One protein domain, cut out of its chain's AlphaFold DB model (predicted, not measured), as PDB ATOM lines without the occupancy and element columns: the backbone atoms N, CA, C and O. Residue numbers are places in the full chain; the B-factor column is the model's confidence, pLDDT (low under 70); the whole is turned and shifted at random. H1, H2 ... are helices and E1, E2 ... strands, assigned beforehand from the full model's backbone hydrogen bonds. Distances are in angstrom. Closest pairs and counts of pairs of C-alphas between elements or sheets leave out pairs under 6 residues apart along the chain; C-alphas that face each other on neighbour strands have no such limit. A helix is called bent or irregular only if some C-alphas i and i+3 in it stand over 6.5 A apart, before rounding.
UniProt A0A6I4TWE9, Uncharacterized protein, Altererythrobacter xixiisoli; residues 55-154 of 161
ATOM      1  N   ASN A  55      58.651  33.013 -23.006       90.06
ATOM      2  CA  ASN A  55      59.048  31.631 -22.762       90.06
ATOM      3  C   ASN A  55      58.336  31.073 -21.525       90.06
ATOM      4  O   ASN A  55      58.890  31.112 -20.435       90.06
ATOM      5  N   LEU A  56      57.141  30.501 -21.690       90.25
ATOM      6  CA  LEU A  56      56.319  30.002 -20.571       90.25
ATOM      7  C   LEU A  56      56.727  28.609 -20.049       90.25
ATOM      8  O   LEU A  56      56.219  28.141 -19.029       90.25
ATOM      9  N   ARG A  57      57.689  27.931 -20.692       90.31
ATOM     10  CA  ARG A  57      58.136  26.579 -20.289       90.31
ATOM     11  C   ARG A  57      58.666  26.489 -18.846       90.31
ATOM     12  O   ARG A  57      58.388  25.476 -18.201       90.31
ATOM     13  N   PRO A  58      59.412  27.476 -18.307       91.75
ATOM     14  CA  PRO A  58      59.834  27.471 -16.908       91.75
ATOM     15  C   PRO A  58      58.653  27.481 -15.933       91.75
ATOM     16  O   PRO A  58      58.697  26.746 -14.947       91.75
ATOM     17  N   LEU A  59      57.591  28.237 -16.235       92.19
ATOM     18  CA  LEU A  59      56.378  28.287 -15.416       92.19
ATOM     19  C   LEU A  59      55.670  26.929 -15.404       92.19
ATOM     20  O   LEU A  59      55.388  26.385 -14.339       92.19
ATOM     21  N   VAL A  60      55.490  26.319 -16.580       93.06
ATOM     22  CA  VAL A  60      54.904  24.974 -16.703       93.06
ATOM     23  C   VAL A  60      55.734  23.929 -15.949       93.06
ATOM     24  O   VAL A  60      55.185  23.073 -15.258       93.06
ATOM     25  N   ARG A  61      57.071  23.995 -16.029       93.62
ATOM     26  CA  ARG A  61      57.960  23.080 -15.291       93.62
ATOM     27  C   ARG A  61      57.838  23.264 -13.780       93.62
ATOM     28  O   ARG A  61      57.837  22.268 -13.058       93.62
ATOM     29  N   PHE A  62      57.732  24.506 -13.312       94.88
ATOM     30  CA  PHE A  62      57.494  24.808 -11.905       94.88
ATOM     31  C   PHE A  62      56.165  24.208 -11.427       94.88
ATOM     32  O   PHE A  62      56.180  23.416 -10.486       94.88
ATOM     33  N   LEU A  63      55.057  24.473 -12.126       95.69
ATOM     34  CA  LEU A  63      53.737  23.918 -11.794       95.69
ATOM     35  C   LEU A  63      53.757  22.384 -11.768       95.69
ATOM     36  O   LEU A  63      53.295  21.765 -10.810       95.69
ATOM     37  N   ARG A  64      54.403  21.752 -12.756       95.50
ATOM     38  CA  ARG A  64      54.547  20.289 -12.805       95.50
ATOM     39  C   ARG A  64      55.320  19.729 -11.608       95.50
ATOM     40  O   ARG A  64      54.994  18.644 -11.139       95.50
ATOM     41  N   SER A  65      56.315  20.457 -11.097       95.69
ATOM     42  CA  SER A  65      57.087  20.060  -9.907       95.69
ATOM     43  C   SER A  65      56.327  20.212  -8.583       95.69
ATOM     44  O   SER A  65      56.816  19.768  -7.547       95.69
ATOM     45  N   ARG A  66      55.155  20.855  -8.604       96.75
ATOM     46  CA  ARG A  66      54.292  21.105  -7.441       96.75
ATOM     47  C   ARG A  66      53.011  20.269  -7.450       96.75
ATOM     48  O   ARG A  66      52.119  20.485  -6.635       96.75
ATOM     49  N   ARG A  67      52.906  19.302  -8.363       96.44
ATOM     50  CA  ARG A  67      51.774  18.372  -8.416       96.44
ATOM     51  C   ARG A  67      51.587  17.641  -7.088       96.44
ATOM     52  O   ARG A  67      52.561  17.231  -6.463       96.44
ATOM     53  N   GLY A  68      50.329  17.454  -6.700       97.06
ATOM     54  CA  GLY A  68      49.954  16.803  -5.446       97.06
ATOM     55  C   GLY A  68      50.102  17.685  -4.205       97.06
ATOM     56  O   GLY A  68      49.801  17.220  -3.113       97.06
ATOM     57  N   GLN A  69      50.534  18.940  -4.349       97.94
ATOM     58  CA  GLN A  69      50.543  19.920  -3.262       97.94
ATOM     59  C   GLN A  69      49.252  20.742  -3.269       97.94
ATOM     60  O   GLN A  69      48.588  20.861  -4.307       97.94
ATOM     61  N   LYS A  70      48.901  21.313  -2.112       98.00
ATOM     62  CA  LYS A  70      47.753  22.215  -1.985       98.00
ATOM     63  C   LYS A  70      47.967  23.457  -2.835       98.00
ATOM     64  O   LYS A  70      49.033  24.071  -2.798       98.00
ATOM     65  N   TRP A  71      46.940  23.831  -3.588       97.88
ATOM     66  CA  TRP A  71      47.015  24.980  -4.477       97.88
ATOM     67  C   TRP A  71      47.324  26.280  -3.740       97.88
ATOM     68  O   TRP A  71      48.122  27.062  -4.241       97.88
ATOM     69  N   ASP A  72      46.765  26.488  -2.549       96.75
ATOM     70  CA  ASP A  72      46.985  27.718  -1.783       96.75
ATOM     71  C   ASP A  72      48.457  27.906  -1.391       96.75
ATOM     72  O   ASP A  72      48.986  29.015  -1.497       96.75
ATOM     73  N   ASP A  73      49.154  26.823  -1.035       97.12
ATOM     74  CA  ASP A  73      50.587  26.847  -0.719       97.12
ATOM     75  C   ASP A  73      51.412  27.160  -1.975       97.12
ATOM     76  O   ASP A  73      52.288  28.028  -1.969       97.12
ATOM     77  N   VAL A  74      51.083  26.503  -3.092       97.06
ATOM     78  CA  VAL A  74      51.742  26.727  -4.388       97.06
ATOM     79  C   VAL A  74      51.509  28.155  -4.879       97.06
ATOM     80  O   VAL A  74      52.438  28.817  -5.342       97.06
ATOM     81  N   PHE A  75      50.283  28.659  -4.768       95.25
ATOM     82  CA  PHE A  75      49.923  30.009  -5.173       95.25
ATOM     83  C   PHE A  75      50.589  31.053  -4.279       95.25
ATOM     84  O   PHE A  75      51.056  32.073  -4.783       95.25
ATOM     85  N   SER A  76      50.718  30.782  -2.980       94.38
ATOM     86  CA  SER A  76      51.473  31.629  -2.053       94.38
ATOM     87  C   SER A  76      52.959  31.681  -2.421       94.38
ATOM     88  O   SER A  76      53.539  32.766  -2.469       94.38
ATOM     89  N   GLU A  77      53.564  30.547  -2.791       94.75
ATOM     90  CA  GLU A  77      54.942  30.491  -3.302       94.75
ATOM     91  C   GLU A  77      55.109  31.309  -4.598       94.75
ATOM     92  O   GLU A  77      56.106  32.018  -4.762       94.75
ATOM     93  N   ILE A  78      54.125  31.251  -5.505       93.62
ATOM     94  CA  ILE A  78      54.095  32.080  -6.720       93.62
ATOM     95  C   ILE A  78      54.021  33.562  -6.348       93.62
ATOM     96  O   ILE A  78      54.792  34.354  -6.882       93.62
ATOM     97  N   CYS A  79      53.128  33.944  -5.432       91.19
ATOM     98  CA  CYS A  79      52.962  35.332  -4.996       91.19
ATOM     99  C   CYS A  79      54.234  35.895  -4.353       91.19
ATOM    100  O   CYS A  79      54.563  37.052  -4.589       91.19
ATOM    101  N   ALA A  80      54.957  35.081  -3.579       90.69
ATOM    102  CA  ALA A  80      56.223  35.474  -2.969       90.69
ATOM    103  C   ALA A  80      57.335  35.694  -4.012       90.69
ATOM    104  O   ALA A  80      58.179  36.570  -3.843       90.69
ATOM    105  N   GLY A  81      57.346  34.912  -5.100       87.12
ATOM    106  CA  GLY A  81      58.314  35.067  -6.193       87.12
ATOM    107  C   GLY A  81      57.935  36.120  -7.245       87.12
ATOM    108  O   GLY A  81      58.814  36.687  -7.896       87.12
ATOM    109  N   LEU A  82      56.636  36.374  -7.424       86.94
ATOM    110  CA  LEU A  82      56.045  37.324  -8.372       86.94
ATOM    111  C   LEU A  82      55.198  38.357  -7.627       86.94
ATOM    112  O   LEU A  82      53.969  38.405  -7.760       86.94
ATOM    113  N   ASP A  83      55.866  39.184  -6.835       83.19
ATOM    114  CA  ASP A  83      55.234  40.314  -6.172       83.19
ATOM    115  C   ASP A  83      54.663  41.317  -7.190       83.19
ATOM    116  O   ASP A  83      55.091  41.421  -8.344       83.19
ATOM    117  N   THR A  84      53.666  42.080  -6.750       81.06
ATOM    118  CA  THR A  84      52.898  43.001  -7.598       81.06
ATOM    119  C   THR A  84      53.614  44.325  -7.877       81.06
ATOM    120  O   THR A  84      53.089  45.147  -8.625       81.06
ATOM    121  N   GLY A  85      54.827  44.526  -7.344       85.12
ATOM    122  CA  GLY A  85      55.627  45.739  -7.541       85.12
ATOM    123  C   GLY A  85      56.227  45.894  -8.945       85.12
ATOM    124  O   GLY A  85      56.802  46.934  -9.258       85.12
ATOM    125  N   SER A  86      56.101  44.884  -9.812       86.75
ATOM    126  CA  SER A  86      56.607  44.915 -11.186       86.75
ATOM    127  C   SER A  86      55.529  44.515 -12.187       86.75
ATOM    128  O   SER A  86      54.917  43.454 -12.069       86.75
ATOM    129  N   THR A  87      55.357  45.320 -13.239       88.06
ATOM    130  CA  THR A  87      54.453  45.018 -14.361       88.06
ATOM    131  C   THR A  87      54.817  43.713 -15.064       88.06
ATOM    132  O   THR A  87      53.930  42.974 -15.474       88.06
ATOM    133  N   VAL A  88      56.111  43.386 -15.145       87.19
ATOM    134  CA  VAL A  88      56.603  42.122 -15.708       87.19
ATOM    135  C   VAL A  88      56.202  40.939 -14.832       87.19
ATOM    136  O   VAL A  88      55.693  39.943 -15.336       87.19
ATOM    137  N   LYS A  89      56.396  41.039 -13.512       89.12
ATOM    138  CA  LYS A  89      56.007  39.966 -12.583       89.12
ATOM    139  C   LYS A  89      54.494  39.764 -12.564       89.12
ATOM    140  O   LYS A  89      54.038  38.625 -12.603       89.12
ATOM    141  N   MET A  90      53.728  40.857 -12.591       90.00
ATOM    142  CA  MET A  90      52.272  40.814 -12.723       90.00
ATOM    143  C   MET A  90      51.849  40.126 -14.025       90.00
ATOM    144  O   MET A  90      50.979  39.263 -14.005       90.00
ATOM    145  N   HIS A  91      52.493  40.460 -15.144       89.00
ATOM    146  CA  HIS A  91      52.222  39.837 -16.437       89.00
ATOM    147  C   HIS A  91      52.485  38.322 -16.419       89.00
ATOM    148  O   HIS A  91      51.636  37.535 -16.824       89.00
ATOM    149  N   VAL A  92      53.605  37.885 -15.836       89.38
ATOM    150  CA  VAL A  92      53.885  36.450 -15.639       89.38
ATOM    151  C   VAL A  92      52.839  35.785 -14.740       89.38
ATOM    152  O   VAL A  92      52.463  34.638 -14.973       89.38
ATOM    153  N   ARG A  93      52.348  36.491 -13.717       90.75
ATOM    154  CA  ARG A  93      51.286  35.989 -12.841       90.75
ATOM    155  C   ARG A  93      49.969  35.797 -13.594       90.75
ATOM    156  O   ARG A  93      49.299  34.807 -13.329       90.75
ATOM    157  N   LEU A  94      49.626  36.669 -14.547       89.88
ATOM    158  CA  LEU A  94      48.447  36.482 -15.407       89.88
ATOM    159  C   LEU A  94      48.525  35.164 -16.186       89.88
ATOM    160  O   LEU A  94      47.539  34.441 -16.262       89.88
ATOM    161  N   HIS A  95      49.715  34.792 -16.666       91.38
ATOM    162  CA  HIS A  95      49.909  33.514 -17.354       91.38
ATOM    163  C   HIS A  95      49.664  32.278 -16.480       91.38
ATOM    164  O   HIS A  95      49.460  31.192 -17.013       91.38
ATOM    165  N   VAL A  96      49.647  32.397 -15.149       92.81
ATOM    166  CA  VAL A  96      49.273  31.270 -14.279       92.81
ATOM    167  C   VAL A  96      47.829  30.841 -14.548       92.81
ATOM    168  O   VAL A  96      47.566  29.640 -14.623       92.81
ATOM    169  N   ASP A  97      46.922  31.794 -14.768       90.12
ATOM    170  CA  ASP A  97      45.509  31.517 -15.053       90.12
ATOM    171  C   ASP A  97      45.300  30.891 -16.447       90.12
ATOM    172  O   ASP A  97      44.309  30.192 -16.661       90.12
ATOM    173  N   ASP A  98      46.256  31.060 -17.371       89.81
ATOM    174  CA  ASP A  98      46.245  30.388 -18.680       89.81
ATOM    175  C   ASP A  98      46.547  28.885 -18.566       89.81
ATOM    176  O   ASP A  98      46.126  28.088 -19.410       89.81
ATOM    177  N   PHE A  99      47.288  28.481 -17.528       93.31
ATOM    178  CA  PHE A  99      47.697  27.091 -17.330       93.31
ATOM    179  C   PHE A  99      46.942  26.377 -16.218       93.31
ATOM    180  O   PHE A  99      46.922  25.149 -16.249       93.31
ATOM    181  N   VAL A 100      46.357  27.082 -15.245       95.62
ATOM    182  CA  VAL A 100      45.743  26.458 -14.065       95.62
ATOM    183  C   VAL A 100      44.260  26.792 -13.947       95.62
ATOM    184  O   VAL A 100      43.865  27.918 -13.652       95.62
ATOM    185  N   PHE A 101      43.418  25.763 -14.044       94.94
ATOM    186  CA  PHE A 101      42.005  25.855 -13.685       94.94
ATOM    187  C   PHE A 101      41.850  25.816 -12.154       94.94
ATOM    188  O   PHE A 101      41.591  24.766 -11.573       94.94
ATOM    189  N   SER A 102      42.073  26.954 -11.490       92.50
ATOM    190  CA  SER A 102      42.153  27.049 -10.020       92.50
ATOM    191  C   SER A 102      40.813  27.218  -9.301       92.50
ATOM    192  O   SER A 102      40.651  26.776  -8.170       92.50
ATOM    193  N   ARG A 103      39.836  27.852  -9.955       92.44
ATOM    194  CA  ARG A 103      38.510  28.162  -9.395       92.44
ATOM    195  C   ARG A 103      37.432  27.311 -10.051       92.44
ATOM    196  O   ARG A 103      36.559  27.831 -10.746       92.44
ATOM    197  N   ILE A 104      37.555  25.996  -9.911       95.19
ATOM    198  CA  ILE A 104      36.534  25.072 -10.400       95.19
ATOM    199  C   ILE A 104      35.356  25.107  -9.427       95.19
ATOM    200  O   ILE A 104      35.502  24.786  -8.253       95.19
ATOM    201  N   ALA A 105      34.193  25.511  -9.925       93.94
ATOM    202  CA  ALA A 105      32.935  25.424  -9.201       93.94
ATOM    203  C   ALA A 105      32.250  24.089  -9.509       93.94
ATOM    204  O   ALA A 105      32.376  23.565 -10.617       93.94
ATOM    205  N   VAL A 106      31.501  23.560  -8.546       94.88
ATOM    206  CA  VAL A 106      30.617  22.407  -8.755       94.88
ATOM    207  C   VAL A 106      29.187  22.933  -8.821       94.88
ATOM    208  O   VAL A 106      28.726  23.596  -7.891       94.88
ATOM    209  N   GLY A 107      28.524  22.706  -9.952       92.38
ATOM    210  CA  GLY A 107      27.139  23.092 -10.191       92.38
ATOM    211  C   GLY A 107      26.149  22.231  -9.407       92.38
ATOM    212  O   GLY A 107      26.527  21.299  -8.693       92.38
ATOM    213  N   ARG A 108      24.858  22.559  -9.526       89.56
ATOM    214  CA  ARG A 108      23.790  21.903  -8.749       89.56
ATOM    215  C   ARG A 108      23.673  20.413  -9.079       89.56
ATOM    216  O   ARG A 108      23.391  19.629  -8.177       89.56
ATOM    217  N   ASP A 109      23.936  20.037 -10.325       88.81
ATOM    218  CA  ASP A 109      23.820  18.659 -10.806       88.81
ATOM    219  C   ASP A 109      25.167  17.912 -10.719       88.81
ATOM    220  O   ASP A 109      25.340  16.822 -11.273       88.81
ATOM    221  N   GLY A 110      26.139  18.490 -10.003       91.25
ATOM    222  CA  GLY A 110      27.478  17.941  -9.820       91.25
ATOM    223  C   GLY A 110      28.430  18.231 -10.979       91.25
ATOM    224  O   GLY A 110      29.541  17.704 -10.993       91.25
ATOM    225  N   GLU A 111      28.043  19.056 -11.952       93.75
ATOM    226  CA  GLU A 111      28.879  19.419 -13.087       93.75
ATOM    227  C   GLU A 111      30.023  20.348 -12.682       93.75
ATOM    228  O   GLU A 111      29.842  21.349 -11.995       93.75
ATOM    229  N   TRP A 112      31.238  20.047 -13.133       95.38
ATOM    230  CA  TRP A 112      32.375  20.931 -12.880       95.38
ATOM    231  C   TRP A 112      32.377  22.087 -13.874       95.38
ATOM    232  O   TRP A 112      32.276  21.875 -15.087       95.38
ATOM    233  N   MET A 113      32.543  23.305 -13.374       94.25
ATOM    234  CA  MET A 113      32.497  24.538 -14.150       94.25
ATOM    235  C   MET A 113      33.738  25.391 -13.894       94.25
ATOM    236  O   MET A 113      34.198  25.520 -12.765       94.25
ATOM    237  N   TRP A 114      34.258  26.031 -14.937       92.69
ATOM    238  CA  TRP A 114      35.326  27.022 -14.837       92.69
ATOM    239  C   TRP A 114      34.938  28.260 -15.638       92.69
ATOM    240  O   TRP A 114      34.463  28.149 -16.769       92.69
ATOM    241  N   GLN A 115      35.076  29.438 -15.023       89.81
ATOM    242  CA  GLN A 115      34.608  30.717 -15.580       89.81
ATOM    243  C   GLN A 115      33.151  30.663 -16.092       89.81
ATOM    244  O   GLN A 115      32.831  31.138 -17.181       89.81
ATOM    245  N   GLY A 116      32.262  30.021 -15.323       89.12
ATOM    246  CA  GLY A 116      30.836  29.897 -15.655       89.12
ATOM    247  C   GLY A 116      30.513  28.924 -16.795       89.12
ATOM    248  O   GLY A 116      29.374  28.878 -17.250       89.12
ATOM    249  N   ARG A 117      31.485  28.140 -17.276       90.81
ATOM    250  CA  ARG A 117      31.290  27.154 -18.348       90.81
ATOM    251  C   ARG A 117      31.590  25.749 -17.857       90.81
ATOM    252  O   ARG A 117      32.586  25.537 -17.173       90.81
ATOM    253  N   VAL A 118      30.767  24.783 -18.260       91.94
ATOM    254  CA  VAL A 118      31.006  23.359 -17.977       91.94
ATOM    255  C   VAL A 118      32.340  22.935 -18.588       91.94
ATOM    256  O   VAL A 118      32.562  23.089 -19.792       91.94
ATOM    257  N   ILE A 119      33.223  22.393 -17.755       92.19
ATOM    258  CA  ILE A 119      34.552  21.950 -18.170       92.19
ATOM    259  C   ILE A 119      34.411  20.694 -19.017       92.19
ATOM    260  O   ILE A 119      33.749  19.730 -18.627       92.19
ATOM    261  N   ARG A 120      35.082  20.687 -20.166       89.69
ATOM    262  CA  ARG A 120      35.197  19.521 -21.038       89.69
ATOM    263  C   ARG A 120      36.661  19.274 -21.325       89.69
ATOM    264  O   ARG A 120      37.398  20.210 -21.626       89.69
ATOM    265  N   PHE A 121      37.073  18.015 -21.243       87.62
ATOM    266  CA  PHE A 121      38.436  17.650 -21.587       87.62
ATOM    267  C   PHE A 121      38.684  17.890 -23.081       87.62
ATOM    268  O   PHE A 121      37.933  17.405 -23.928       87.62
ATOM    269  N   HIS A 122      39.758  18.610 -23.394       86.88
ATOM    270  CA  HIS A 122      40.248  18.791 -24.755       86.88
ATOM    271  C   HIS A 122      41.730  18.383 -24.822       86.88
ATOM    272  O   HIS A 122      42.494  18.777 -23.941       86.88
ATOM    273  N   PRO A 123      42.194  17.659 -25.862       84.62
ATOM    274  CA  PRO A 123      43.589  17.213 -25.954       84.62
ATOM    275  C   PRO A 123      44.639  18.332 -25.875       84.62
ATOM    276  O   PRO A 123      45.752  18.079 -25.423       84.62
ATOM    277  N   ALA A 124      44.296  19.562 -26.270       85.44
ATOM    278  CA  ALA A 124      45.183  20.726 -26.135       85.44
ATOM    279  C   ALA A 124      45.460  21.124 -24.671       85.44
ATOM    280  O   ALA A 124      46.429  21.821 -24.402       85.44
ATOM    281  N   MET A 125      44.654  20.651 -23.715       85.38
ATOM    282  CA  MET A 125      44.825  20.926 -22.284       85.38
ATOM    283  C   MET A 125      45.873  20.018 -21.620       85.38
ATOM    284  O   MET A 125      46.052  20.087 -20.413       85.38
ATOM    285  N   ARG A 126      46.567  19.133 -22.354       81.31
ATOM    286  CA  ARG A 126      47.506  18.145 -21.768       81.31
ATOM    287  C   ARG A 126      48.689  18.746 -21.003       81.31
ATOM    288  O   ARG A 126      49.305  18.015 -20.223       81.31
ATOM    289  N   ASP A 127      49.020  20.007 -21.261       85.19
ATOM    290  CA  ASP A 127      50.064  20.754 -20.551       85.19
ATOM    291  C   ASP A 127      49.499  21.805 -19.577       85.19
ATOM    292  O   ASP A 127      50.262  22.562 -18.981       85.19
ATOM    293  N   CYS A 128      48.177  21.816 -19.382       93.31
ATOM    294  CA  CYS A 128      47.500  22.573 -18.335       93.31
ATOM    295  C   CYS A 128      47.384  21.741 -17.046       93.31
ATOM    296  O   CYS A 128      47.583  20.521 -17.024       93.31
ATOM    297  N   PHE A 129      46.988  22.420 -15.980       96.50
ATOM    298  CA  PHE A 129      46.743  21.885 -14.653       96.50
ATOM    299  C   PHE A 129      45.367  22.322 -14.165       96.50
ATOM    300  O   PHE A 129      44.776  23.280 -14.667       96.50
ATOM    301  N   PHE A 130      44.859  21.638 -13.154       96.38
ATOM    302  CA  PHE A 130      43.645  22.041 -12.466       96.38
ATOM    303  C   PHE A 130      43.790  21.829 -10.969       96.38
ATOM    304  O   PHE A 130      44.607  21.022 -10.518       96.38
ATOM    305  N   VAL A 131      42.988  22.567 -10.214       97.25
ATOM    306  CA  VAL A 131      42.828  22.370  -8.780       97.25
ATOM    307  C   VAL A 131      41.581  21.533  -8.593       97.25
ATOM    308  O   VAL A 131      40.501  21.910  -9.044       97.25
ATOM    309  N   ASP A 132      41.742  20.355  -8.003       95.00
ATOM    310  CA  ASP A 132      40.610  19.468  -7.772       95.00
ATOM    311  C   ASP A 132      39.707  20.078  -6.683       95.00
ATOM    312  O   ASP A 132      40.182  20.317  -5.572       95.00
ATOM    313  N   PRO A 133      38.425  20.361  -6.975       94.44
ATOM    314  CA  PRO A 133      37.518  20.997  -6.026       94.44
ATOM    315  C   PRO A 133      37.242  20.146  -4.778       94.44
ATOM    316  O   PRO A 133      36.745  20.686  -3.796       94.44
ATOM    317  N   ALA A 134      37.541  18.840  -4.792       92.38
ATOM    318  CA  ALA A 134      37.313  17.968  -3.641       92.38
ATOM    319  C   ALA A 134      38.430  18.042  -2.586       92.38
ATOM    320  O   ALA A 134      38.145  17.955  -1.394       92.38
ATOM    321  N   ASP A 135      39.693  18.176  -3.006       94.44
ATOM    322  CA  ASP A 135      40.855  18.125  -2.100       94.44
ATOM    323  C   ASP A 135      41.785  19.349  -2.178       94.44
ATOM    324  O   ASP A 135      42.692  19.488  -1.357       94.44
ATOM    325  N   GLY A 136      41.564  20.254  -3.134       96.06
ATOM    326  CA  GLY A 136      42.361  21.465  -3.320       96.06
ATOM    327  C   GLY A 136      43.775  21.213  -3.851       96.06
ATOM    328  O   GLY A 136      44.611  22.120  -3.819       96.06
ATOM    329  N   LEU A 137      44.083  20.000  -4.324       97.69
ATOM    330  CA  LEU A 137      45.414  19.656  -4.817       97.69
ATOM    331  C   LEU A 137      45.588  20.027  -6.292       97.69
ATOM    332  O   LEU A 137      44.688  19.848  -7.116       97.69
ATOM    333  N   LEU A 138      46.797  20.472  -6.640       97.88
ATOM    334  CA  LEU A 138      47.197  20.749  -8.018       97.88
ATOM    335  C   LEU A 138      47.468  19.446  -8.792       97.88
ATOM    336  O   LEU A 138      48.325  18.648  -8.399       97.88
ATOM    337  N   LYS A 139      46.783  19.246  -9.926       96.56
ATOM    338  CA  LYS A 139      46.845  18.015 -10.743       96.56
ATOM    339  C   LYS A 139      47.026  18.312 -12.228       96.56
ATOM    340  O   LYS A 139      46.699  19.396 -12.702       96.56
ATOM    341  N   ASP A 140      47.544  17.335 -12.974       95.25
ATOM    342  CA  ASP A 140      47.685  17.441 -14.432       95.25
ATOM    343  C   ASP A 140      46.309  17.354 -15.103       95.25
ATOM    344  O   ASP A 140      45.550  16.421 -14.845       95.25
ATOM    345  N   CYS A 141      46.026  18.208 -16.088       93.56
ATOM    346  CA  CYS A 141      44.797  18.097 -16.886       93.56
ATOM    347  C   CYS A 141      44.699  16.794 -17.700       93.56
ATOM    348  O   CYS A 141      43.636  16.469 -18.219       93.56
ATOM    349  N   ARG A 142      45.771  15.998 -17.779       90.19
ATOM    350  CA  ARG A 142      45.729  14.618 -18.297       90.19
ATOM    351  C   ARG A 142      44.848  13.707 -17.441       90.19
ATOM    352  O   ARG A 142      44.206  12.810 -17.970       90.19
ATOM    353  N   GLU A 143      44.791  13.960 -16.137       90.75
ATOM    354  CA  GLU A 143      43.942  13.226 -15.196       90.75
ATOM    355  C   GLU A 143      42.485  13.711 -15.250       90.75
ATOM    356  O   GLU A 143      41.572  12.991 -14.840       90.75
ATOM    357  N   LEU A 144      42.245  14.909 -15.796       89.06
ATOM    358  CA  LEU A 144      40.936  15.558 -15.815       89.06
ATOM    359  C   LEU A 144      39.878  14.692 -16.509       89.06
ATOM    360  O   LEU A 144      38.773  14.569 -15.998       89.06
ATOM    361  N   GLN A 145      40.213  14.021 -17.619       85.00
ATOM    362  CA  GLN A 145      39.273  13.131 -18.315       85.00
ATOM    363  C   GLN A 145      38.702  12.040 -17.393       85.00
ATOM    364  O   GLN A 145      37.524  11.701 -17.502       85.00
ATOM    365  N   HIS A 146      39.520  11.508 -16.483       87.62
ATOM    366  CA  HIS A 146      39.133  10.441 -15.561       87.62
ATOM    367  C   HIS A 146      38.453  10.960 -14.294       87.62
ATOM    368  O   HIS A 146      37.683  10.217 -13.687       87.62
ATOM    369  N   ARG A 147      38.695  12.221 -13.919       91.12
ATOM    370  CA  ARG A 147      38.096  12.846 -12.731       91.12
ATOM    371  C   ARG A 147      36.801  13.594 -13.003       91.12
ATOM    372  O   ARG A 147      35.977  13.706 -12.106       91.12
ATOM    373  N   LEU A 148      36.602  14.076 -14.230       91.25
ATOM    374  CA  LEU A 148      35.391  14.805 -14.586       91.25
ATOM    375  C   LEU A 148      34.148  13.951 -14.304       91.25
ATOM    376  O   LEU A 148      34.123  12.789 -14.725       91.25
ATOM    377  N   PRO A 149      33.107  14.507 -13.675       90.88
ATOM    378  CA  PRO A 149      31.830  13.828 -13.493       90.88
ATOM    379  C   PRO A 149      31.236  13.332 -14.823       90.88
ATOM    380  O   PRO A 149      31.493  13.937 -15.871       90.88
ATOM    381  N   PRO A 150      30.408  12.268 -14.829       89.12
ATOM    382  CA  PRO A 150      29.772  11.764 -16.049       89.12
ATOM    383  C   PRO A 150      29.027  12.850 -16.839       89.12
ATOM    384  O   PRO A 150      29.161  12.913 -18.059       89.12
ATOM    385  N   ILE A 151      28.344  13.770 -16.146       89.00
ATOM    386  CA  ILE A 151      27.605  14.892 -16.747       89.00
ATOM    387  C   ILE A 151      28.491  15.822 -17.600       89.00
ATOM    388  O   ILE A 151      28.058  16.308 -18.644       89.00
ATOM    389  N   ASN A 152      29.765  16.002 -17.236       90.88
ATOM    390  CA  ASN A 152      30.736  16.780 -18.015       90.88
ATOM    391  C   ASN A 152      31.205  16.050 -19.286       90.88
ATOM    392  O   ASN A 152      31.618  16.690 -20.260       90.88
ATOM    393  N   ARG A 153      31.173  14.711 -19.277       83.69
ATOM    394  CA  ARG A 153      31.629  13.859 -20.389       83.69
ATOM    395  C   ARG A 153      30.551  13.682 -21.451       83.69
ATOM    396  O   ARG A 153      30.885  13.458 -22.612       83.69
ATOM    397  N   THR A 154      29.280  13.811 -21.076       72.75
ATOM    398  CA  THR A 154      28.163  13.686 -22.010       72.75
ATOM    399  C   THR A 154      28.233  14.803 -23.055       72.75
ATOM    400  O   THR A 154      28.270  15.985 -22.683       72.75
TER     401      THR A 154
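AT A GLANCE: This is residues 55 to 154 of the 161 residues of an uncharacterized protein of Altererythrobacter xixiisoli (UniProt A0A6I4TWE9). A small two-strand hairpin, E2 and E3, sits in the middle of an elongated body, with a loose group of three helices, H1, H2 and H3, toward one end and a loop-rich part with E1 and H6 toward the other. H5 follows E3 directly and packs on E2 and H4, while a long stretch, residues 100 to 111, passes E2 on its way from H3 to E1. The printed part has 100 residues with six named helices and three named strands, in the order H1, H2, H3, E1, H4, E2, E3, H5, H6; the sheet E2 - E3 is antiparallel and the class is mostly helix. The whole is compact, with a radius of gyration of the C-alphas of 14.0 A and spans of 43 by 24 by 22 A.

HOW THE PARTS SIT: E2, residues 129 to 131, and E3, residues 138 to 140, form a hairpin, antiparallel at 144 degrees, with N 130 and O 139 as well as N 139 and O 130 within hydrogen-bond range at 2.9 A. Residues 100 to 101 pair parallel with residues 129 to 130 of E2. H4, residues 123 to 127, and H5, residues 141 to 147, touch, their closest C-alphas being Arg 126 and Arg 142 at 5.3 A. The closest C-alphas of E2 and H5 are Phe 129 and Cys 141, 4.8 A apart. H2, residues 71 to 81, and H3, residues 87 to 99, are close but not clearly touching, with closest C-alphas Ile 78 and Arg 93 at 7.8 A, at a shallow tilt of 23 degrees, opposite ways. H1, residues 57 to 65, is near H2; it is close to H3 but not clearly touching, at a steep tilt of 58 degrees, the same way, with closest C-alphas Val 60 and Phe 99 at 7.5 A. E1, residues 112 to 114, pairs with no named strand, but residues 105 to 106 and 117 to 118 pair antiparallel with parts of it. The closest C-alphas of E1 and H6, residues 150 to 153, are Trp 112 and Asn 152 at 6.8 A. Every O i to N i+4 pair is within hydrogen-bond range in H1 and H2; in H3 it is 5 of 9, in H4 0 of 1 with 1 of 2 O i to N i+3 pairs, in H5 1 of 3 with 3 of 4, and H6 is too short for such a pair.

IN THESE COORDINATES: H1 begins at C-alpha 57, (58.136, 26.579, -20.289), and measures 12.3 A from first to last C-alpha; H2 measures 15.2 A. H3 is the longest helix, 19.4 A, and ends at C-alpha 99, (47.697, 27.091, -17.330). H4 is irregular, with C-alphas 124 and 127 7.4 A apart, and H5 only just so, with C-alphas 142 and 145 6.6 A apart. H6 ends at C-alpha 153, (31.629, 13.859, -20.389).

THE WHOLE: The C-alphas farthest apart are those of Gly 85 and Thr 154, 44.6 A. The printed part has no cut, and the link from H3 to E1 is long, 12 residues. The mean pLDDT of the printed part is 91.5, and no printed residue is under 70.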